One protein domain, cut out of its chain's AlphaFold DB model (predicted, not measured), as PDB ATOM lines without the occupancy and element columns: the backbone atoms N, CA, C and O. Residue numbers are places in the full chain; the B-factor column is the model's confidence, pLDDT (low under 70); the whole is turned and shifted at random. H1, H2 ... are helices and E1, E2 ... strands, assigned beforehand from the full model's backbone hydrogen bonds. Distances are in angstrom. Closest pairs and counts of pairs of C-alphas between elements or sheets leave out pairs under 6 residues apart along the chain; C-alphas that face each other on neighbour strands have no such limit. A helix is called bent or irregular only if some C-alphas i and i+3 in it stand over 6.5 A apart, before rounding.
ATOM      1  N   GLN A  23     -24.714   3.928 -50.891       94.69
ATOM      2  CA  GLN A  23     -23.363   4.483 -50.780       94.69
ATOM      3  C   GLN A  23     -22.396   3.874 -51.800       94.69
ATOM      4  O   GLN A  23     -21.657   4.598 -52.464       94.69
ATOM      5  N   GLU A  24     -22.401   2.546 -51.944       93.38
ATOM      6  CA  GLU A  24     -21.525   1.851 -52.893       93.38
ATOM      7  C   GLU A  24     -21.842   2.220 -54.346       93.38
ATOM      8  O   GLU A  24     -20.941   2.266 -55.179       93.38
ATOM      9  N   LEU A  25     -23.111   2.494 -54.657       91.94
ATOM     10  CA  LEU A  25     -23.557   2.864 -56.000       91.94
ATOM     11  C   LEU A  25     -23.272   4.326 -56.376       91.94
ATOM     12  O   LEU A  25     -23.471   4.672 -57.538       91.94
ATOM     13  N   GLN A  26     -22.814   5.151 -55.425       91.12
ATOM     14  CA  GLN A  26     -22.410   6.550 -55.624       91.12
ATOM     15  C   GLN A  26     -23.417   7.348 -56.473       91.12
ATOM     16  O   GLN A  26     -23.171   7.609 -57.654       91.12
ATOM     17  N   PRO A  27     -24.585   7.701 -55.908       92.25
ATOM     18  CA  PRO A  27     -25.600   8.445 -56.633       92.25
ATOM     19  C   PRO A  27     -25.073   9.827 -57.035       92.25
ATOM     20  O   PRO A  27     -24.251  10.400 -56.318       92.25
ATOM     21  N   PRO A  28     -25.526  10.377 -58.171       88.38
ATOM     22  CA  PRO A  28     -25.087  11.692 -58.612       88.38
ATOM     23  C   PRO A  28     -25.632  12.803 -57.706       88.38
ATOM     24  O   PRO A  28     -26.769  12.743 -57.239       88.38
ATOM     25  N   GLY A  29     -24.841  13.867 -57.552       86.12
ATOM     26  CA  GLY A  29     -25.248  15.125 -56.925       86.12
ATOM     27  C   GLY A  29     -24.603  15.384 -55.564       86.12
ATOM     28  O   GLY A  29     -24.323  14.467 -54.797       86.12
ATOM     29  N   VAL A  30     -24.439  16.669 -55.234       88.56
ATOM     30  CA  VAL A  30     -23.683  17.133 -54.052       88.56
ATOM     31  C   VAL A  30     -24.267  16.682 -52.709       88.56
ATOM     32  O   VAL A  30     -23.583  16.668 -51.689       88.56
ATOM     33  N   ALA A  31     -25.540  16.277 -52.679       90.50
ATOM     34  CA  ALA A  31     -26.165  15.707 -51.485       90.50
ATOM     35  C   ALA A  31     -25.670  14.282 -51.149       90.50
ATOM     36  O   ALA A  31     -25.951  13.789 -50.055       90.50
ATOM     37  N   TYR A  32     -24.931  13.641 -52.061       94.25
ATOM     38  CA  TYR A  32     -24.306  12.326 -51.883       94.25
ATOM     39  C   TYR A  32     -22.776  12.396 -51.797       94.25
ATOM     40  O   TYR A  32     -22.130  11.353 -51.721       94.25
ATOM     41  N   ASP A  33     -22.191  13.594 -51.756       92.62
ATOM     42  CA  ASP A  33     -20.758  13.768 -51.477       92.62
ATOM     43  C   ASP A  33     -20.462  13.691 -49.969       92.62
ATOM     44  O   ASP A  33     -19.336  13.410 -49.555       92.62
ATOM     45  N   GLU A  34     -21.484  13.891 -49.132       94.19
ATOM     46  CA  GLU A  34     -21.381  13.895 -47.675       94.19
ATOM     47  C   GLU A  34     -22.202  12.761 -47.047       94.19
ATOM     48  O   GLU A  34     -23.398  12.599 -47.312       94.19
ATOM     49  N   TRP A  35     -21.542  11.988 -46.179       96.31
ATOM     50  CA  TRP A  35     -22.109  10.837 -45.480       96.31
ATOM     51  C   TRP A  35     -21.732  10.875 -44.003       96.31
ATOM     52  O   TRP A  35     -20.573  11.092 -43.648       96.31
ATOM     53  N   TYR A  36     -22.702  10.596 -43.141       96.38
ATOM     54  CA  TYR A  36     -22.538  10.568 -41.697       96.38
ATOM     55  C   TYR A  36     -22.470   9.126 -41.210       96.38
ATOM     56  O   TYR A  36     -23.426   8.357 -41.340       96.38
ATOM     57  N   GLN A  37     -21.334   8.765 -40.618       95.94
ATOM     58  CA  GLN A  37     -21.186   7.495 -39.923       95.94
ATOM     59  C   GLN A  37     -21.904   7.579 -38.574       95.94
ATOM     60  O   GLN A  37     -21.562   8.421 -37.743       95.94
ATOM     61  N   VAL A  38     -22.866   6.690 -38.338       94.00
ATOM     62  CA  VAL A  38     -23.610   6.635 -37.074       94.00
ATOM     63  C   VAL A  38     -23.227   5.370 -36.315       94.00
ATOM     64  O   VAL A  38     -23.096   4.291 -36.894       94.00
ATOM     65  N   GLU A  39     -23.014   5.480 -35.007       91.25
ATOM     66  CA  GLU A  39     -22.689   4.317 -34.185       91.25
ATOM     67  C   GLU A  39     -23.867   3.331 -34.135       91.25
ATOM     68  O   GLU A  39     -25.036   3.709 -34.005       91.25
ATOM     69  N   ARG A  40     -23.566   2.030 -34.228       88.75
ATOM     70  CA  ARG A  40     -24.585   0.985 -34.090       88.75
ATOM     71  C   ARG A  40     -25.103   0.964 -32.655       88.75
ATOM     72  O   ARG A  40     -24.326   0.806 -31.721       88.75
ATOM     73  N   GLY A  41     -26.419   1.068 -32.492       82.44
ATOM     74  CA  GLY A  41     -27.055   1.110 -31.173       82.44
ATOM     75  C   GLY A  41     -27.140   2.508 -30.557       82.44
ATOM     76  O   GLY A  41     -27.585   2.621 -29.415       82.44
ATOM     77  N   MET A  42     -26.769   3.562 -31.297       86.25
ATOM     78  CA  MET A  42     -27.125   4.930 -30.924       86.25
ATOM     79  C   MET A  42     -28.652   5.049 -30.825       86.25
ATOM     80  O   MET A  42     -29.379   4.725 -31.761       86.25
ATOM     81  N   ASP A  43     -29.126   5.497 -29.667       84.19
ATOM     82  CA  ASP A  43     -30.544   5.604 -29.335       84.19
ATOM     83  C   ASP A  43     -30.953   7.078 -29.355       84.19
ATOM     84  O   ASP A  43     -30.485   7.865 -28.529       84.19
ATOM     85  N   ALA A  44     -31.833   7.446 -30.288       82.88
ATOM     86  CA  ALA A  44     -32.288   8.823 -30.465       82.88
ATOM     87  C   ALA A  44     -32.887   9.420 -29.179       82.88
ATOM     88  O   ALA A  44     -32.721  10.607 -28.910       82.88
ATOM     89  N   SER A  45     -33.531   8.602 -28.337       82.50
ATOM     90  CA  SER A  45     -34.137   9.064 -27.082       82.50
ATOM     91  C   SER A  45     -33.112   9.450 -26.008       82.50
ATOM     92  O   SER A  45     -33.452  10.152 -25.058       82.50
ATOM     93  N   LYS A  46     -31.855   9.017 -26.162       83.12
ATOM     94  CA  LYS A  46     -30.750   9.264 -25.221       83.12
ATOM     95  C   LYS A  46     -29.800  10.362 -25.686       83.12
ATOM     96  O   LYS A  46     -28.797  10.629 -25.028       83.12
ATOM     97  N   VAL A  47     -30.103  10.993 -26.817       81.75
ATOM     98  CA  VAL A  47     -29.358  12.143 -27.319       81.75
ATOM     99  C   VAL A  47     -29.785  13.382 -26.531       81.75
ATOM    100  O   VAL A  47     -30.822  13.987 -26.819       81.75
ATOM    101  N   ASP A  48     -28.996  13.723 -25.512       79.69
ATOM    102  CA  ASP A  48     -29.202  14.882 -24.634       79.69
ATOM    103  C   ASP A  48     -27.864  15.349 -24.017       79.69
ATOM    104  O   ASP A  48     -27.666  15.323 -22.803       79.69
ATOM    105  N   ASP A  49     -26.878  15.688 -24.863       79.75
ATOM    106  CA  ASP A  49     -25.593  16.228 -24.391       79.75
ATOM    107  C   ASP A  49     -25.737  17.737 -24.109       79.75
ATOM    108  O   ASP A  49     -25.921  18.513 -25.051       79.75
ATOM    109  N   PRO A  50     -25.599  18.190 -22.847       81.44
ATOM    110  CA  PRO A  50     -25.806  19.589 -22.467       81.44
ATOM    111  C   PRO A  50     -24.756  20.554 -23.040       81.44
ATOM    112  O   PRO A  50     -24.892  21.767 -22.896       81.44
ATOM    113  N   ARG A  51     -23.685  20.042 -23.662       87.19
ATOM    114  CA  ARG A  51     -22.668  20.853 -24.349       87.19
ATOM    115  C   ARG A  51     -23.061  21.191 -25.786       87.19
ATOM    116  O   ARG A  51     -22.394  22.017 -26.407       87.19
ATOM    117  N   LEU A  52     -24.085  20.536 -26.327       87.44
ATOM    118  CA  LEU A  52     -24.556  20.741 -27.689       87.44
ATOM    119  C   LEU A  52     -25.696  21.757 -27.725       87.44
ATOM    120  O   LEU A  52     -26.540  21.815 -26.834       87.44
ATOM    121  N   GLY A  53     -25.727  22.555 -28.792       91.00
ATOM    122  CA  GLY A  53     -26.870  23.417 -29.077       91.00
ATOM    123  C   GLY A  53     -28.103  22.606 -29.510       91.00
ATOM    124  O   GLY A  53     -27.954  21.469 -29.968       91.00
ATOM    125  N   PRO A  54     -29.317  23.186 -29.435       89.69
ATOM    126  CA  PRO A  54     -30.558  22.504 -29.813       89.69
ATOM    127  C   PRO A  54     -30.543  21.924 -31.233       89.69
ATOM    128  O   PRO A  54     -31.001  20.808 -31.444       89.69
ATOM    129  N   GLU A  55     -29.957  22.645 -32.190       88.31
ATOM    130  CA  GLU A  55     -29.825  22.216 -33.590       88.31
ATOM    131  C   GLU A  55     -28.938  20.971 -33.737       88.31
ATOM    132  O   GLU A  55     -29.251  20.056 -34.493       88.31
ATOM    133  N   ALA A  56     -27.845  20.899 -32.971       90.25
ATOM    134  CA  ALA A  56     -26.951  19.748 -32.982       90.25
ATOM    135  C   ALA A  56     -27.604  18.524 -32.320       90.25
ATOM    136  O   ALA A  56     -27.443  17.402 -32.799       90.25
ATOM    137  N   ILE A  57     -28.378  18.737 -31.251       91.00
ATOM    138  CA  ILE A  57     -29.187  17.687 -30.618       91.00
ATOM    139  C   ILE A  57     -30.231  17.151 -31.606       91.00
ATOM    140  O   ILE A  57     -30.351  15.934 -31.747       91.00
ATOM    141  N   ASP A  58     -30.952  18.027 -32.311       90.69
ATOM    142  CA  ASP A  58     -31.950  17.633 -33.315       90.69
ATOM    143  C   ASP A  58     -31.320  16.824 -34.456       90.69
ATOM    144  O   ASP A  58     -31.767  15.717 -34.756       90.69
ATOM    145  N   LEU A  59     -30.205  17.307 -35.011       92.00
ATOM    146  CA  LEU A  59     -29.452  16.595 -36.042       92.00
ATOM    147  C   LEU A  59     -29.021  15.198 -35.576       92.00
ATOM    148  O   LEU A  59     -29.237  14.217 -36.287       92.00
ATOM    149  N   MET A  60     -28.431  15.080 -34.383       92.69
ATOM    150  CA  MET A  60     -27.996  13.780 -33.861       92.69
ATOM    151  C   MET A  60     -29.175  12.825 -33.634       92.69
ATOM    152  O   MET A  60     -29.056  11.632 -33.917       92.69
ATOM    153  N   ARG A  61     -30.330  13.329 -33.183       92.81
ATOM    154  CA  ARG A  61     -31.560  12.530 -33.056       92.81
ATOM    155  C   ARG A  61     -32.040  12.023 -34.410       92.81
ATOM    156  O   ARG A  61     -32.322  10.833 -34.535       92.81
ATOM    157  N   ARG A  62     -32.082  12.887 -35.428       93.19
ATOM    158  CA  ARG A  62     -32.454  12.503 -36.799       93.19
ATOM    159  C   ARG A  62     -31.506  11.455 -37.363       93.19
ATOM    160  O   ARG A  62     -31.958  10.429 -37.856       93.19
ATOM    161  N   LEU A  63     -30.196  11.647 -37.216       95.19
ATOM    162  CA  LEU A  63     -29.197  10.666 -37.644       95.19
ATOM    163  C   LEU A  63     -29.400   9.304 -36.969       95.19
ATOM    164  O   LEU A  63     -29.369   8.282 -37.650       95.19
ATOM    165  N   ALA A  64     -29.660   9.282 -35.660       93.62
ATOM    166  CA  ALA A  64     -29.932   8.049 -34.924       93.62
ATOM    167  C   ALA A  64     -31.211   7.339 -35.409       93.62
ATOM    168  O   ALA A  64     -31.219   6.114 -35.520       93.62
ATOM    169  N   LEU A  65     -32.267   8.093 -35.738       92.06
ATOM    170  CA  LEU A  65     -33.517   7.548 -36.284       92.06
ATOM    171  C   LEU A  65     -33.348   6.995 -37.704       92.06
ATOM    172  O   LEU A  65     -33.893   5.942 -38.018       92.06
ATOM    173  N   LEU A  66     -32.590   7.686 -38.558       93.56
ATOM    174  CA  LEU A  66     -32.400   7.306 -39.960       93.56
ATOM    175  C   LEU A  66     -31.388   6.173 -40.143       93.56
ATOM    176  O   LEU A  66     -31.514   5.391 -41.083       93.56
ATOM    177  N   ALA A  67     -30.387   6.075 -39.267       94.06
ATOM    178  CA  ALA A  67     -29.258   5.156 -39.403       94.06
ATOM    179  C   ALA A  67     -29.625   3.705 -39.774       94.06
ATOM    180  O   ALA A  67     -28.970   3.171 -40.676       94.06
ATOM    181  N   PRO A  68     -30.645   3.060 -39.171       90.75
ATOM    182  CA  PRO A  68     -31.011   1.687 -39.523       90.75
ATOM    183  C   PRO A  68     -31.383   1.503 -41.001       90.75
ATOM    184  O   PRO A  68     -31.053   0.472 -41.579       90.75
ATOM    185  N   SER A  69     -32.006   2.503 -41.631       87.19
ATOM    186  CA  SER A  69     -32.436   2.440 -43.035       87.19
ATOM    187  C   SER A  69     -31.283   2.562 -44.034       87.19
ATOM    188  O   SER A  69     -31.452   2.201 -45.194       87.19
ATOM    189  N   TYR A  70     -30.119   3.058 -43.603       92.12
ATOM    190  CA  TYR A  70     -28.956   3.325 -44.462       92.12
ATOM    191  C   TYR A  70     -27.707   2.555 -44.015       92.12
ATOM    192  O   TYR A  70     -26.590   3.043 -44.162       92.12
ATOM    193  N   ASP A  71     -27.872   1.380 -43.403       91.69
ATOM    194  CA  ASP A  71     -26.759   0.558 -42.904       91.69
ATOM    195  C   ASP A  71     -25.786   1.315 -41.972       91.69
ATOM    196  O   ASP A  71     -24.598   0.993 -41.879       91.69
ATOM    197  N   HIS A  72     -26.308   2.296 -41.226       94.25
ATOM    198  CA  HIS A  72     -25.575   3.207 -40.342       94.25
ATOM    199  C   HIS A  72     -24.590   4.162 -41.036       94.25
ATOM    200  O   HIS A  72     -23.687   4.703 -40.391       94.25
ATOM    201  N   VAL A  73     -24.785   4.408 -42.333       95.62
ATOM    202  CA  VAL A  73     -24.059   5.422 -43.099       95.62
ATOM    203  C   VAL A  73     -25.069   6.304 -43.827       95.62
ATOM    204  O   VAL A  73     -25.528   5.994 -44.923       95.62
ATOM    205  N   VAL A  74     -25.471   7.398 -43.183       97.00
ATOM    206  CA  VAL A  74     -26.600   8.231 -43.623       97.00
ATOM    207  C   VAL A  74     -26.102   9.310 -44.592       97.00
ATOM    208  O   VAL A  74     -25.243  10.098 -44.198       97.00
ATOM    209  N   PRO A  75     -26.610   9.406 -45.835       97.00
ATOM    210  CA  PRO A  75     -26.230  10.490 -46.740       97.00
ATOM    211  C   PRO A  75     -26.871  11.813 -46.314       97.00
ATOM    212  O   PRO A  75     -27.995  11.823 -45.803       97.00
ATOM    213  N   ARG A  76     -26.233  12.950 -46.622       95.62
ATOM    214  CA  ARG A  76     -26.852  14.279 -46.457       95.62
ATOM    215  C   ARG A  76     -28.199  14.381 -47.183       95.62
ATOM    216  O   ARG A  76     -29.134  14.972 -46.649       95.62
ATOM    217  N   ALA A  77     -28.342  13.729 -48.336       95.81
ATOM    218  CA  ALA A  77     -29.611  13.584 -49.052       95.81
ATOM    219  C   ALA A  77     -30.764  13.033 -48.188       95.81
ATOM    220  O   ALA A  77     -31.901  13.469 -48.342       95.81
ATOM    221  N   ALA A  78     -30.495  12.118 -47.250       96.12
ATOM    222  CA  ALA A  78     -31.528  11.579 -46.366       96.12
ATOM    223  C   ALA A  78     -31.992  12.600 -45.316       96.12
ATOM    224  O   ALA A  78     -33.170  12.620 -44.980       96.12
ATOM    225  N   LEU A  79     -31.103  13.477 -44.842       95.06
ATOM    226  CA  LEU A  79     -31.488  14.590 -43.967       95.06
ATOM    227  C   LEU A  79     -32.336  15.616 -44.725       95.06
ATOM    228  O   LEU A  79     -33.333  16.099 -44.202       95.06
ATOM    229  N   LEU A  80     -31.978  15.905 -45.982       94.06
ATOM    230  CA  LEU A  80     -32.784  16.765 -46.852       94.06
ATOM    231  C   LEU A  80     -34.174  16.166 -47.098       94.06
ATOM    232  O   LEU A  80     -35.160  16.891 -47.020       94.06
ATOM    233  N   LEU A  81     -34.263  14.851 -47.332       93.00
ATOM    234  CA  LEU A  81     -35.543  14.145 -47.442       93.00
ATOM    235  C   LEU A  81     -36.389  14.303 -46.175       93.00
ATOM    236  O   LEU A  81     -37.585  14.549 -46.266       93.00
ATOM    237  N   ASP A  82     -35.774  14.182 -45.003       92.88
ATOM    238  CA  ASP A  82     -36.475  14.300 -43.724       92.88
ATOM    239  C   ASP A  82     -37.042  15.720 -43.525       92.88
ATOM    240  O   ASP A  82     -38.198  15.882 -43.131       92.88
ATOM    241  N   THR A  83     -36.283  16.749 -43.924       90.25
ATOM    242  CA  THR A  83     -36.759  18.142 -43.974       90.25
ATOM    243  C   THR A  83     -37.915  18.322 -44.957       90.25
ATOM    244  O   THR A  83     -38.889  18.992 -44.624       90.25
ATOM    245  N   ILE A  84     -37.854  17.715 -46.152       90.19
ATOM    246  CA  ILE A  84     -38.976  17.727 -47.109       90.19
ATOM    247  C   ILE A  84     -40.222  17.127 -46.451       90.19
ATOM    248  O   ILE A  84     -41.302  17.713 -46.518       90.19
ATOM    249  N   ILE A  85     -40.077  15.973 -45.798       89.81
ATOM    250  CA  ILE A  85     -41.192  15.264 -45.166       89.81
ATOM    251  C   ILE A  85     -41.840  16.118 -44.072       89.81
ATOM    252  O   ILE A  85     -43.069  16.145 -43.978       89.81
ATOM    253  N   ASP A  86     -41.048  16.862 -43.296       90.88
ATOM    254  CA  ASP A  86     -41.554  17.787 -42.275       90.88
ATOM    255  C   ASP A  86     -42.454  18.892 -42.860       90.88
ATOM    256  O   ASP A  86     -43.372  19.354 -42.181       90.88
ATOM    257  N   THR A  87     -42.262  19.283 -44.126       89.75
ATOM    258  CA  THR A  87     -43.139  20.267 -44.794       89.75
ATOM    259  C   THR A  87     -44.523  19.711 -45.142       89.75
ATOM    260  O   THR A  87     -45.450  20.471 -45.429       89.75
ATOM    261  N   GLY A  88     -44.681  18.383 -45.158       86.19
ATOM    262  CA  GLY A  88     -45.903  17.711 -45.596       86.19
ATOM    263  C   GLY A  88     -46.119  17.697 -47.115       86.19
ATOM    264  O   GLY A  88     -47.154  17.199 -47.564       86.19
ATOM    265  N   GLN A  89     -45.172  18.214 -47.905       86.38
ATOM    266  CA  GLN A  89     -45.228  18.282 -49.366       86.38
ATOM    267  C   GLN A  89     -43.972  17.651 -49.969       86.38
ATOM    268  O   GLN A  89     -42.859  17.966 -49.565       86.38
ATOM    269  N   LEU A  90     -44.141  16.774 -50.957       82.88
ATOM    270  CA  LEU A  90     -43.043  16.180 -51.715       82.88
ATOM    271  C   LEU A  90     -42.895  16.938 -53.044       82.88
ATOM    272  O   LEU A  90     -43.772  16.800 -53.896       82.88
ATOM    273  N   PRO A  91     -41.832  17.735 -53.249       87.50
ATOM    274  CA  PRO A  91     -41.571  18.397 -54.520       87.50
ATOM    275  C   PRO A  91     -40.969  17.392 -55.506       87.50
ATOM    276  O   PRO A  91     -39.784  17.068 -55.447       87.50
ATOM    277  N   VAL A  92     -41.799  16.860 -56.398       83.38
ATOM    278  CA  VAL A  92     -41.422  15.831 -57.373       83.38
ATOM    279  C   VAL A  92     -41.156  16.464 -58.733       83.38
ATOM    280  O   VAL A  92     -42.000  17.185 -59.263       83.38
ATOM    281  N   ILE A  93     -40.018  16.127 -59.336       81.75
ATOM    282  CA  ILE A  93     -39.738  16.428 -60.739       81.75
ATOM    283  C   ILE A  93     -40.105  15.213 -61.597       81.75
ATOM    284  O   ILE A  93     -39.575  14.119 -61.396       81.75
ATOM    285  N   SER A  94     -40.996  15.413 -62.567       67.75
ATOM    286  CA  SER A  94     -41.465  14.370 -63.489       67.75
ATOM    287  C   SER A  94     -40.666  14.286 -64.797       67.75
ATOM    288  O   SER A  94     -40.745  13.270 -65.488       67.75
ATOM    289  N   GLN A  95     -39.900  15.325 -65.148       65.75
ATOM    290  CA  GLN A  95     -39.161  15.415 -66.412       65.75
ATOM    291  C   GLN A  95     -37.756  15.987 -66.223       65.75
ATOM    292  O   GLN A  95     -37.537  16.873 -65.399       65.75
ATOM    293  N   ASP A  96     -36.797  15.488 -67.000       65.12
ATOM    294  CA  ASP A  96     -35.437  16.023 -66.964       65.12
ATOM    295  C   ASP A  96     -35.398  17.461 -67.499       65.12
ATOM    296  O   ASP A  96     -36.008  17.765 -68.524       65.12
ATOM    297  N   GLY A  97     -34.694  18.347 -66.797       60.91
ATOM    298  CA  GLY A  97     -34.643  19.775 -67.125       60.91
ATOM    299  C   GLY A  97     -35.918  20.568 -66.808       60.91
ATOM    300  O   GLY A  97     -35.984  21.745 -67.158       60.91
ATOM    301  N   ALA A  98     -36.918  19.968 -66.153       64.12
ATOM    302  CA  ALA A  98     -38.061  20.723 -65.655       64.12
ATOM    303  C   ALA A  98     -37.617  21.707 -64.562       64.12
ATOM    304  O   ALA A  98     -36.923  21.334 -63.617       64.12
ATOM    305  N   THR A  99     -38.050  22.958 -64.695       61.44
ATOM    306  CA  THR A  99     -37.793  24.038 -63.730       61.44
ATOM    307  C   THR A  99     -38.870  24.129 -62.650       61.44
ATOM    308  O   THR A  99     -38.732  24.898 -61.707       61.44
ATOM    309  N   GLU A 100     -39.959  23.369 -62.789       68.75
ATOM    310  CA  GLU A 100     -41.086  23.374 -61.859       68.75
ATOM    311  C   GLU A 100     -41.309  21.975 -61.280       68.75
ATOM    312  O   GLU A 100     -41.405  20.982 -62.005       68.75
ATOM    313  N   ALA A 101     -41.404  21.901 -59.953       81.19
ATOM    314  CA  ALA A 101     -41.722  20.675 -59.237       81.19
ATOM    315  C   ALA A 101     -43.228  20.575 -58.967       81.19
ATOM    316  O   ALA A 101     -43.880  21.542 -58.572       81.19
ATOM    317  N   THR A 102     -43.778  19.372 -59.104       82.88
ATOM    318  CA  THR A 102     -45.134  19.071 -58.644       82.88
ATOM    319  C   THR A 102     -45.104  18.816 -57.143       82.88
ATOM    320  O   THR A 102     -44.420  17.903 -56.683       82.88
ATOM    321  N   LEU A 103     -45.858  19.596 -56.370       82.50
ATOM    322  CA  LEU A 103     -45.994  19.380 -54.930       82.50
ATOM    323  C   LEU A 103     -47.035  18.291 -54.658       82.50
ATOM    324  O   LEU A 103     -48.225  18.475 -54.919       82.50
ATOM    325  N   VAL A 104     -46.587  17.155 -54.127       80.19
ATOM    326  CA  VAL A 104     -47.448  16.028 -53.752       80.19
ATOM    327  C   VAL A 104     -47.685  16.042 -52.236       80.19
ATOM    328  O   VAL A 104     -46.745  15.805 -51.473       80.19
ATOM    329  N   PRO A 105     -48.926  16.260 -51.759       81.00
ATOM    330  CA  PRO A 105     -49.210  16.262 -50.328       81.00
ATOM    331  C   PRO A 105     -49.053  14.870 -49.709       81.00
ATOM    332  O   PRO A 105     -49.733  13.921 -50.106       81.00
ATOM    333  N   ILE A 106     -48.243  14.753 -48.656       77.38
ATOM    334  CA  ILE A 106     -48.013  13.485 -47.938       77.38
ATOM    335  C   ILE A 106     -49.311  12.956 -47.323       77.38
ATOM    336  O   ILE A 106     -49.581  11.757 -47.362       77.38
ATOM    337  N   GLY A 107     -50.163  13.852 -46.812       72.44
ATOM    338  CA  GLY A 107     -51.470  13.480 -46.266       72.44
ATOM    339  C   GLY A 107     -52.383  12.802 -47.294       72.44
ATOM    340  O   GLY A 107     -53.147  11.910 -46.934       72.44
ATOM    341  N   LYS A 108     -52.256  13.163 -48.579       71.75
ATOM    342  CA  LYS A 108     -52.989  12.508 -49.669       71.75
ATOM    343  C   LYS A 108     -52.467  11.085 -49.890       71.75
ATOM    344  O   LYS A 108     -53.263  10.151 -49.881       71.75
ATOM    345  N   VAL A 109     -51.141  10.913 -49.952       66.88
ATOM    346  CA  VAL A 109     -50.482   9.595 -50.071       66.88
ATOM    347  C   VAL A 109     -50.882   8.655 -48.927       66.88
ATOM    348  O   VAL A 109     -51.181   7.486 -49.163       66.88
ATOM    349  N   ALA A 110     -50.937   9.166 -47.694       64.31
ATOM    350  CA  ALA A 110     -51.386   8.399 -46.532       64.31
ATOM    351  C   ALA A 110     -52.871   8.010 -46.640       64.31
ATOM    352  O   ALA A 110     -53.235   6.869 -46.373       64.31
ATOM    353  N   SER A 111     -53.735   8.939 -47.068       66.88
ATOM    354  CA  SER A 111     -55.181   8.695 -47.183       66.88
ATOM    355  C   SER A 111     -55.556   7.661 -48.251       66.88
ATOM    356  O   SER A 111     -56.559   6.966 -48.106       66.88
ATOM    357  N   GLU A 112     -54.732   7.518 -49.290       69.12
ATOM    358  CA  GLU A 112     -54.911   6.524 -50.354       69.12
ATOM    359  C   GLU A 112     -54.508   5.102 -49.913       69.12
ATOM    360  O   GLU A 112     -54.794   4.129 -50.612       69.12
ATOM    361  N   ARG A 113     -53.882   4.950 -48.735       64.75
ATOM    362  CA  ARG A 113     -53.459   3.663 -48.167       64.75
ATOM    363  C   ARG A 113     -54.088   3.433 -46.786       64.75
ATOM    364  O   ARG A 113     -53.551   3.898 -45.779       64.75
ATOM    365  N   PRO A 114     -55.202   2.681 -46.701       71.38
ATOM    366  CA  PRO A 114     -55.881   2.425 -45.434       71.38
ATOM    367  C   PRO A 114     -54.939   1.830 -44.378       71.38
ATOM    368  O   PRO A 114     -54.327   0.788 -44.604       71.38
ATOM    369  N   GLY A 115     -54.852   2.478 -43.212       73.19
ATOM    370  CA  GLY A 115     -54.081   2.000 -42.057       73.19
ATOM    371  C   GLY A 115     -52.636   2.497 -41.959       73.19
ATOM    372  O   GLY A 115     -51.957   2.112 -41.014       73.19
ATOM    373  N   MET A 116     -52.173   3.349 -42.880       72.94
ATOM    374  CA  MET A 116     -50.811   3.890 -42.858       72.94
ATOM    375  C   MET A 116     -50.728   5.172 -42.014       72.94
ATOM    376  O   MET A 116     -51.439   6.148 -42.268       72.94
ATOM    377  N   SER A 117     -49.857   5.181 -41.005       80.56
ATOM    378  CA  SER A 117     -49.557   6.366 -40.200       80.56
ATOM    379  C   SER A 117     -48.604   7.324 -40.933       80.56
ATOM    380  O   SER A 117     -47.916   6.944 -41.880       80.56
ATOM    381  N   ALA A 118     -48.507   8.580 -40.484       76.12
ATOM    382  CA  ALA A 118     -47.517   9.518 -41.025       76.12
ATOM    383  C   ALA A 118     -46.067   9.050 -40.782       76.12
ATOM    384  O   ALA A 118     -45.188   9.307 -41.606       76.12
ATOM    385  N   ALA A 119     -45.822   8.341 -39.675       80.81
ATOM    386  CA  ALA A 119     -44.526   7.732 -39.394       80.81
ATOM    387  C   ALA A 119     -44.226   6.594 -40.382       80.81
ATOM    388  O   ALA A 119     -43.115   6.521 -40.897       80.81
ATOM    389  N   ASP A 120     -45.235   5.792 -40.733       74.31
ATOM    390  CA  ASP A 120     -45.100   4.689 -41.693       74.31
ATOM    391  C   ASP A 120     -44.800   5.216 -43.105       74.31
ATOM    392  O   ASP A 120     -44.019   4.619 -43.850       74.31
ATOM    393  N   VAL A 121     -45.391   6.360 -43.485       75.88
ATOM    394  CA  VAL A 121     -45.067   7.026 -44.757       75.88
ATOM    395  C   VAL A 121     -43.626   7.530 -44.749       75.88
ATOM    396  O   VAL A 121     -42.903   7.292 -45.715       75.88
ATOM    397  N   ARG A 122     -43.187   8.188 -43.667       84.06
ATOM    398  CA  ARG A 122     -41.797   8.649 -43.520       84.06
ATOM    399  C   ARG A 122     -40.817   7.483 -43.639       84.06
ATOM    400  O   ARG A 122     -39.886   7.551 -44.438       84.06
ATOM    401  N   GLU A 123     -41.052   6.406 -42.895       79.56
ATOM    402  CA  GLU A 123     -40.242   5.187 -42.955       79.56
ATOM    403  C   GLU A 123     -40.195   4.629 -44.381       79.56
ATOM    404  O   GLU A 123     -39.110   4.448 -44.935       79.56
ATOM    405  N   SER A 124     -41.356   4.472 -45.025       78.50
ATOM    406  CA  SER A 124     -41.458   3.974 -46.403       78.50
ATOM    407  C   SER A 124     -40.666   4.826 -47.397       78.50
ATOM    408  O   SER A 124     -39.995   4.283 -48.275       78.50
ATOM    409  N   LEU A 125     -40.714   6.155 -47.269       82.12
ATOM    410  CA  LEU A 125     -39.958   7.068 -48.126       82.12
ATOM    411  C   LEU A 125     -38.447   6.899 -47.933       82.12
ATOM    412  O   LEU A 125     -37.723   6.816 -48.924       82.12
ATOM    413  N   HIS A 126     -37.963   6.777 -46.694       87.25
ATOM    414  CA  HIS A 126     -36.541   6.518 -46.458       87.25
ATOM    415  C   HIS A 126     -36.110   5.130 -46.921       87.25
ATOM    416  O   HIS A 126     -35.010   5.005 -47.453       87.25
ATOM    417  N   THR A 127     -36.953   4.104 -46.786       81.94
ATOM    418  CA  THR A 127     -36.682   2.774 -47.344       81.94
ATOM    419  C   THR A 127     -36.557   2.842 -48.865       81.94
ATOM    420  O   THR A 127     -35.574   2.364 -49.428       81.94
ATOM    421  N   LEU A 128     -37.503   3.489 -49.550       81.88
ATOM    422  CA  LEU A 128     -37.460   3.668 -51.005       81.88
ATOM    423  C   LEU A 128     -36.214   4.442 -51.454       81.88
ATOM    424  O   LEU A 128     -35.547   4.032 -52.406       81.88
ATOM    425  N   HIS A 129     -35.865   5.516 -50.746       89.81
ATOM    426  CA  HIS A 129     -34.655   6.293 -51.001       89.81
ATOM    427  C   HIS A 129     -33.379   5.463 -50.790       89.81
ATOM    428  O   HIS A 129     -32.537   5.402 -51.682       89.81
ATOM    429  N   ALA A 130     -33.259   4.740 -49.672       86.50
ATOM    430  CA  ALA A 130     -32.123   3.859 -49.386       86.50
ATOM    431  C   ALA A 130     -31.961   2.739 -50.429       86.50
ATOM    432  O   ALA A 130     -30.845   2.326 -50.748       86.50
ATOM    433  N   HIS A 131     -33.065   2.273 -51.017       82.81
ATOM    434  CA  HIS A 131     -33.035   1.313 -52.117       82.81
ATOM    435  C   HIS A 131     -32.748   1.937 -53.490       82.81
ATOM    436  O   HIS A 131     -32.546   1.181 -54.449       82.81
ATOM    437  N   GLY A 132     -32.680   3.267 -53.589       82.31
ATOM    438  CA  GLY A 132     -32.426   4.012 -54.820       82.31
ATOM    439  C   GLY A 132     -33.624   4.053 -55.769       82.31
ATOM    440  O   GLY A 132     -33.420   4.072 -56.978       82.31
ATOM    441  N   ALA A 133     -34.858   4.006 -55.251       77.62
ATOM    442  CA  ALA A 133     -36.078   4.141 -56.059       77.62
ATOM    443  C   ALA A 133     -36.311   5.588 -56.533       77.62
ATOM    444  O   ALA A 133     -36.916   5.834 -57.574       77.62
ATOM    445  N   PHE A 134     -35.806   6.550 -55.772       86.25
ATOM    446  CA  PHE A 134     -35.696   7.952 -56.144       86.25
ATOM    447  C   PHE A 134     -34.452   8.531 -55.476       86.25
ATOM    448  O   PHE A 134     -33.951   7.960 -54.504       86.25
ATOM    449  N   LEU A 135     -33.977   9.662 -55.984       92.19
ATOM    450  CA  LEU A 135     -32.905  10.444 -55.382       92.19
ATOM    451  C   LEU A 135     -33.427  11.823 -54.978       92.19
ATOM    452  O   LEU A 135     -34.292  12.390 -55.647       92.19
ATOM    453  N   VAL A 136     -32.869  12.367 -53.899       92.56
ATOM    454  CA  VAL A 136     -32.992  13.786 -53.557       92.56
ATOM    455  C   VAL A 136     -31.897  14.583 -54.254       92.56
ATOM    456  O   VAL A 136     -30.712  14.295 -54.075       92.56
ATOM    457  N   ILE A 137     -32.296  15.581 -55.035       87.50
ATOM    458  CA  ILE A 137     -31.411  16.493 -55.756       87.50
ATOM    459  C   ILE A 137     -31.584  17.883 -55.143       87.50
ATOM    460  O   ILE A 137     -32.704  18.388 -55.113       87.50
ATOM    461  N   PRO A 138     -30.524  18.510 -54.618       80.06
ATOM    462  CA  PRO A 138     -30.623  19.880 -54.139       80.06
ATOM    463  C   PRO A 138     -30.878  20.823 -55.321       80.06
ATOM    464  O   PRO A 138     -30.145  20.782 -56.306       80.06
ATOM    465  N   ASP A 139     -31.903  21.667 -55.215       76.12
ATOM    466  CA  ASP A 139     -32.085  22.805 -56.114       76.12
ATOM    467  C   ASP A 139     -31.292  23.991 -55.562       76.12
ATOM    468  O   ASP A 139     -31.659  24.579 -54.542       76.12
ATOM    469  N   GLU A 140     -30.167  24.306 -56.198       69.94
ATOM    470  CA  GLU A 140     -29.326  25.434 -55.791       69.94
ATOM    471  C   GLU A 140     -29.952  26.792 -56.141       69.94
ATOM    472  O   GLU A 140     -29.620  27.789 -55.502       69.94
ATOM    473  N   GLU A 141     -30.867  26.844 -57.114       67.75
ATOM    474  CA  GLU A 141     -31.515  28.080 -57.563       67.75
ATOM    475  C   GLU A 141     -32.646  28.486 -56.612       67.75
ATOM    476  O   GLU A 141     -32.715  29.637 -56.178       67.75
ATOM    477  N   HIS A 142     -33.493  27.530 -56.224       68.56
ATOM    478  CA  HIS A 142     -34.654  27.793 -55.365       68.56
ATOM    479  C   HIS A 142     -34.432  27.416 -53.895       68.56
ATOM    480  O   HIS A 142     -35.268  27.720 -53.043       68.56
ATOM    481  N   GLY A 143     -33.314  26.758 -53.573       73.62
ATOM    482  CA  GLY A 143     -32.960  26.362 -52.209       73.62
ATOM    483  C   GLY A 143     -33.853  25.267 -51.616       73.62
ATOM    484  O   GLY A 143     -33.807  25.037 -50.406       73.62
ATOM    485  N   VAL A 144     -34.664  24.592 -52.437       79.44
ATOM    486  CA  VAL A 144     -35.578  23.522 -52.012       79.44
ATOM    487  C   VAL A 144     -35.110  22.194 -52.604       79.44
ATOM    488  O   VAL A 144     -35.052  22.053 -53.818       79.44
ATOM    489  N   PRO A 145     -34.780  21.181 -51.793       87.56
ATOM    490  CA  PRO A 145     -34.407  19.878 -52.328       87.56
ATOM    491  C   PRO A 145     -35.595  19.217 -53.045       87.56
ATOM    492  O   PRO A 145     -36.725  19.258 -52.564       87.56
ATOM    493  N   LEU A 146     -35.324  18.595 -54.190       87.88
ATOM    494  CA  LEU A 146     -36.305  18.007 -55.100       87.88
ATOM    495  C   LEU A 146     -36.177  16.484 -55.141       87.88
ATOM    496  O   LEU A 146     -35.090  15.931 -54.989       87.88
ATOM    497  N   ILE A 147     -37.290  15.794 -55.381       87.19
ATOM    498  CA  ILE A 147     -37.348  14.338 -55.526       87.19
ATOM    499  C   ILE A 147     -37.390  13.984 -57.010       87.19
ATOM    500  O   ILE A 147     -38.295  14.399 -57.735       87.19
ATOM    501  N   ARG A 148     -36.435  13.160 -57.450       86.56
ATOM    502  CA  ARG A 148     -36.370  12.635 -58.816       86.56
ATOM    503  C   ARG A 148     -36.435  11.114 -58.804       86.56
ATOM    504  O   ARG A 148     -35.563  10.449 -58.243       86.56
ATOM    505  N   PHE A 149     -37.464  10.552 -59.430       81.00
ATOM    506  CA  PHE A 149     -37.647   9.102 -59.496       81.00
ATOM    507  C   PHE A 149     -36.607   8.438 -60.397       81.00
ATOM    508  O   PHE A 149     -36.290   8.923 -61.483       81.00
ATOM    509  N   VAL A 150     -36.083   7.301 -59.947       79.56
ATOM    510  CA  VAL A 150     -35.085   6.514 -60.671       79.56
ATOM    511  C   VAL A 150     -35.817   5.533 -61.584       79.56
ATOM    512  O   VAL A 150     -36.552   4.664 -61.124       79.56
ATOM    513  N   ALA A 151     -35.607   5.661 -62.893       75.19
ATOM    514  CA  ALA A 151     -36.100   4.712 -63.888       75.19
ATOM    515  C   ALA A 151     -35.260   3.427 -63.894       75.19
ATOM    516  O   ALA A 151     -35.795   2.326 -64.016       75.19
ATOM    517  N   LYS A 152     -33.938   3.556 -63.725       76.62
ATOM    518  CA  LYS A 152     -33.047   2.418 -63.502       76.62
ATOM    519  C   LYS A 152     -31.873   2.782 -62.614       76.62
ATOM    520  O   LYS A 152     -31.068   3.663 -62.914       76.62
ATOM    521  N   LYS A 153     -31.754   1.989 -61.556       81.38
ATOM    522  CA  LYS A 153     -30.614   1.979 -60.653       81.38
ATOM    523  C   LYS A 153     -29.443   1.198 -61.274       81.38
ATOM    524  O   LYS A 153     -29.686   0.139 -61.868       81.38
ATOM    525  N   PRO A 154     -28.188   1.645 -61.106       81.06
ATOM    526  CA  PRO A 154     -27.030   0.844 -61.470       81.06
ATOM    527  C   PRO A 154     -26.978  -0.468 -60.682       81.06
ATOM    528  O   PRO A 154     -27.369  -0.544 -59.517       81.06
ATOM    529  N   THR A 155     -26.467  -1.519 -61.317       82.25
ATOM    530  CA  THR A 155     -26.276  -2.831 -60.677       82.25
ATOM    531  C   THR A 155     -24.882  -3.009 -60.084       82.25
ATOM    532  O   THR A 155     -24.638  -4.018 -59.432       82.25
ATOM    533  N   GLU A 156     -23.975  -2.058 -60.313       84.25
ATOM    534  CA  GLU A 156     -22.606  -2.053 -59.799       84.25
ATOM    535  C   GLU A 156     -22.097  -0.614 -59.584       84.25
ATOM    536  O   GLU A 156     -22.605   0.313 -60.227       84.25
ATOM    537  N   PRO A 157     -21.107  -0.410 -58.692       87.75
ATOM    538  CA  PRO A 157     -20.466   0.887 -58.482       87.75
ATOM    539  C   PRO A 157     -19.909   1.486 -59.776       87.75
ATOM    540  O   PRO A 157     -19.279   0.785 -60.566       87.75
ATOM    541  N   GLY A 158     -20.119   2.789 -59.977       82.00
ATOM    542  CA  GLY A 158     -19.693   3.508 -61.185       82.00
ATOM    543  C   GLY A 158     -20.616   3.332 -62.398       82.00
ATOM    544  O   GLY A 158     -20.366   3.941 -63.437       82.00
ATOM    545  N   GLY A 159     -21.678   2.529 -62.289       79.88
ATOM    546  CA  GLY A 159     -22.694   2.430 -63.332       79.88
ATOM    547  C   GLY A 159     -23.586   3.677 -63.417       79.88
ATOM    548  O   GLY A 159     -23.706   4.457 -62.475       79.88
ATOM    549  N   THR A 160     -24.235   3.860 -64.566       84.06
ATOM    550  CA  THR A 160     -25.066   5.038 -64.848       84.06
ATOM    551  C   THR A 160     -26.437   4.955 -64.178       84.06
ATOM    552  O   THR A 160     -27.138   3.947 -64.291       84.06
ATOM    553  N   TRP A 161     -26.821   6.038 -63.501       84.94
ATOM    554  CA  TRP A 161     -28.170   6.250 -62.982       84.94
ATOM    555  C   TRP A 161     -29.064   6.802 -64.086       84.94
ATOM    556  O   TRP A 161     -28.665   7.731 -64.781       84.94
ATOM    557  N   HIS A 162     -30.257   6.232 -64.226       82.31
ATOM    558  CA  HIS A 162     -31.270   6.702 -65.162       82.31
ATOM    559  C   HIS A 162     -32.522   7.119 -64.405       82.31
ATOM    560  O   HIS A 162     -33.018   6.371 -63.557       82.31
ATOM    561  N   PHE A 163     -33.072   8.270 -64.749       80.44
ATOM    562  CA  PHE A 163     -34.218   8.876 -64.087       80.44
ATOM    563  C   PHE A 163     -35.466   8.876 -64.957       80.44
ATOM    564  O   PHE A 163     -35.395   8.922 -66.179       80.44
ATOM    565  N   GLN A 164     -36.636   8.870 -64.326       71.06
ATOM    566  CA  GLN A 164     -37.885   9.059 -65.055       71.06
ATOM    567  C   GLN A 164     -37.877  10.404 -65.795       71.06
ATOM    568  O   GLN A 164     -37.343  11.397 -65.299       71.06
TER     569      GLN A 164
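AT A GLANCE: This is residues 23 to 164 of the 257 residues of an uncharacterized protein of Streptomyces sp. PTY087I2 (UniProt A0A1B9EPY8). A strongly twisted sheet of four strands, E4 E3 E6 E5, has H2 running along one face with H4 side by side with it on that face, while H1 crosses H2 on the side away from the sheet and meets H4 at a corner, where the last residues of both come together. The small ribbon E1 E2 packs beside H1, the short H3 sits at the far end of H4, and the unnamed residues 38 to 53 reach out beyond H1. The printed part has 142 residues with four named helices and six named strands, in the order E1 H1 E2 H2 E3 E4 H3 H4 E5 E6; the larger sheet is mixed, the smaller antiparallel. The class is mixed, helices and strands, and the whole is compact, with a radius of gyration of the C-alphas of 15.7 A and spans of 46 by 38 by 31 A.

IN THESE COORDINATES: The unnamed residues 23 to 34 come before E1, residues 35 to 37, which begins with C-alpha 35 at (-22.109, 10.837, -45.480). H1, residues 54 to 70, is 24.2 A long; it has a kink of 29 degrees near residue 64 and is irregular, with C-alphas 65 and 68 7.1 A apart. E2 is residues 73 to 75, and H2, residues 76 to 86, measures 15.7 A from C-alpha 76 at (-26.852, 14.279, -46.457). E3 is residues 89 to 93, 12.8 A, E4 residues 102 to 105, and H3 residues 106 to 111. H4 is residues 118 to 130, 18.4 A, and E5 residues 134 to 138, 13.1 A. E6, residues 145 to 152, is 20.8 A long and ends with C-alpha 152 at (-33.047, 2.418, -63.502).

HOW THE PARTS SIT: In the larger sheet E4 and E5 are the edge strands. E3 and E4 form a hairpin, antiparallel, with N 90 and O 104 2.8 A apart. E3 and E6 are parallel, with N 93 and O 147 at 2.9 A. E5 and E6 form a second hairpin, antiparallel, with N 137 and O 146 at 2.8 A. E4, H3, H4 and E5 make a split strand-helix-strand unit, two strands of one sheet with helices between them along the chain and with E3 and E6 between them in the sheet, and its crossover is right-handed. The sheet and the helices on one face of it make two layers: H2 and H4 are on the same face. H2 has a height over the sheet of 8.5 A and runs along the strands, at 7 degrees to E3 on the local plane. H4 has a height of 12.6 A, lies over E5 and stands up from the sheet at 45 degrees. H4 is the hub. It touches H2 at a shallow tilt of 24 degrees, opposite ways, closest at the C-alphas of Ile 85 and Arg 122, 6.8 A. It touches H3 at a steep tilt of 64 degrees with its residues 118 to 121 alone, closest at the C-alphas of Ala 110 and Val 121, 6.7 A. It touches H1 at a steep tilt of 64 degrees, closest at the C-alphas of Tyr 70 and Ala 130, 5.9 A. H1 and H2 only just touch, with 3 pairs of C-alphas within 8 A, closest at Arg 62 and Leu 79, 7.5 A, and are about perpendicular at 74 degrees. E1 and E2 are antiparallel, with N 36 and O 74 at 2.8 A. The closest C-alphas of H1 and E2, those of Ala 67 and Val 74, are 5.9 A apart. H1 is apart from E3, E4, E5 and E6. In H2, H3 and H4 every O i to N i+4 pair is within hydrogen-bond range; in H1 10 of 13 are.

THE WHOLE: The two C-alphas farthest apart, those of Pro 50 and Gln 95, are 46.1 A apart. The printed part has no cut. The link from E1 to H1 is long, with 16 residues. After E6 the unnamed residues 153 to 164 follow, and residues 162 to 163 pair with residues 150 to 152 of E6, antiparallel. The mean pLDDT of the printed part is 84.1, and residues 94 to 100, 109 to 113 and 140 to 142 are under 70.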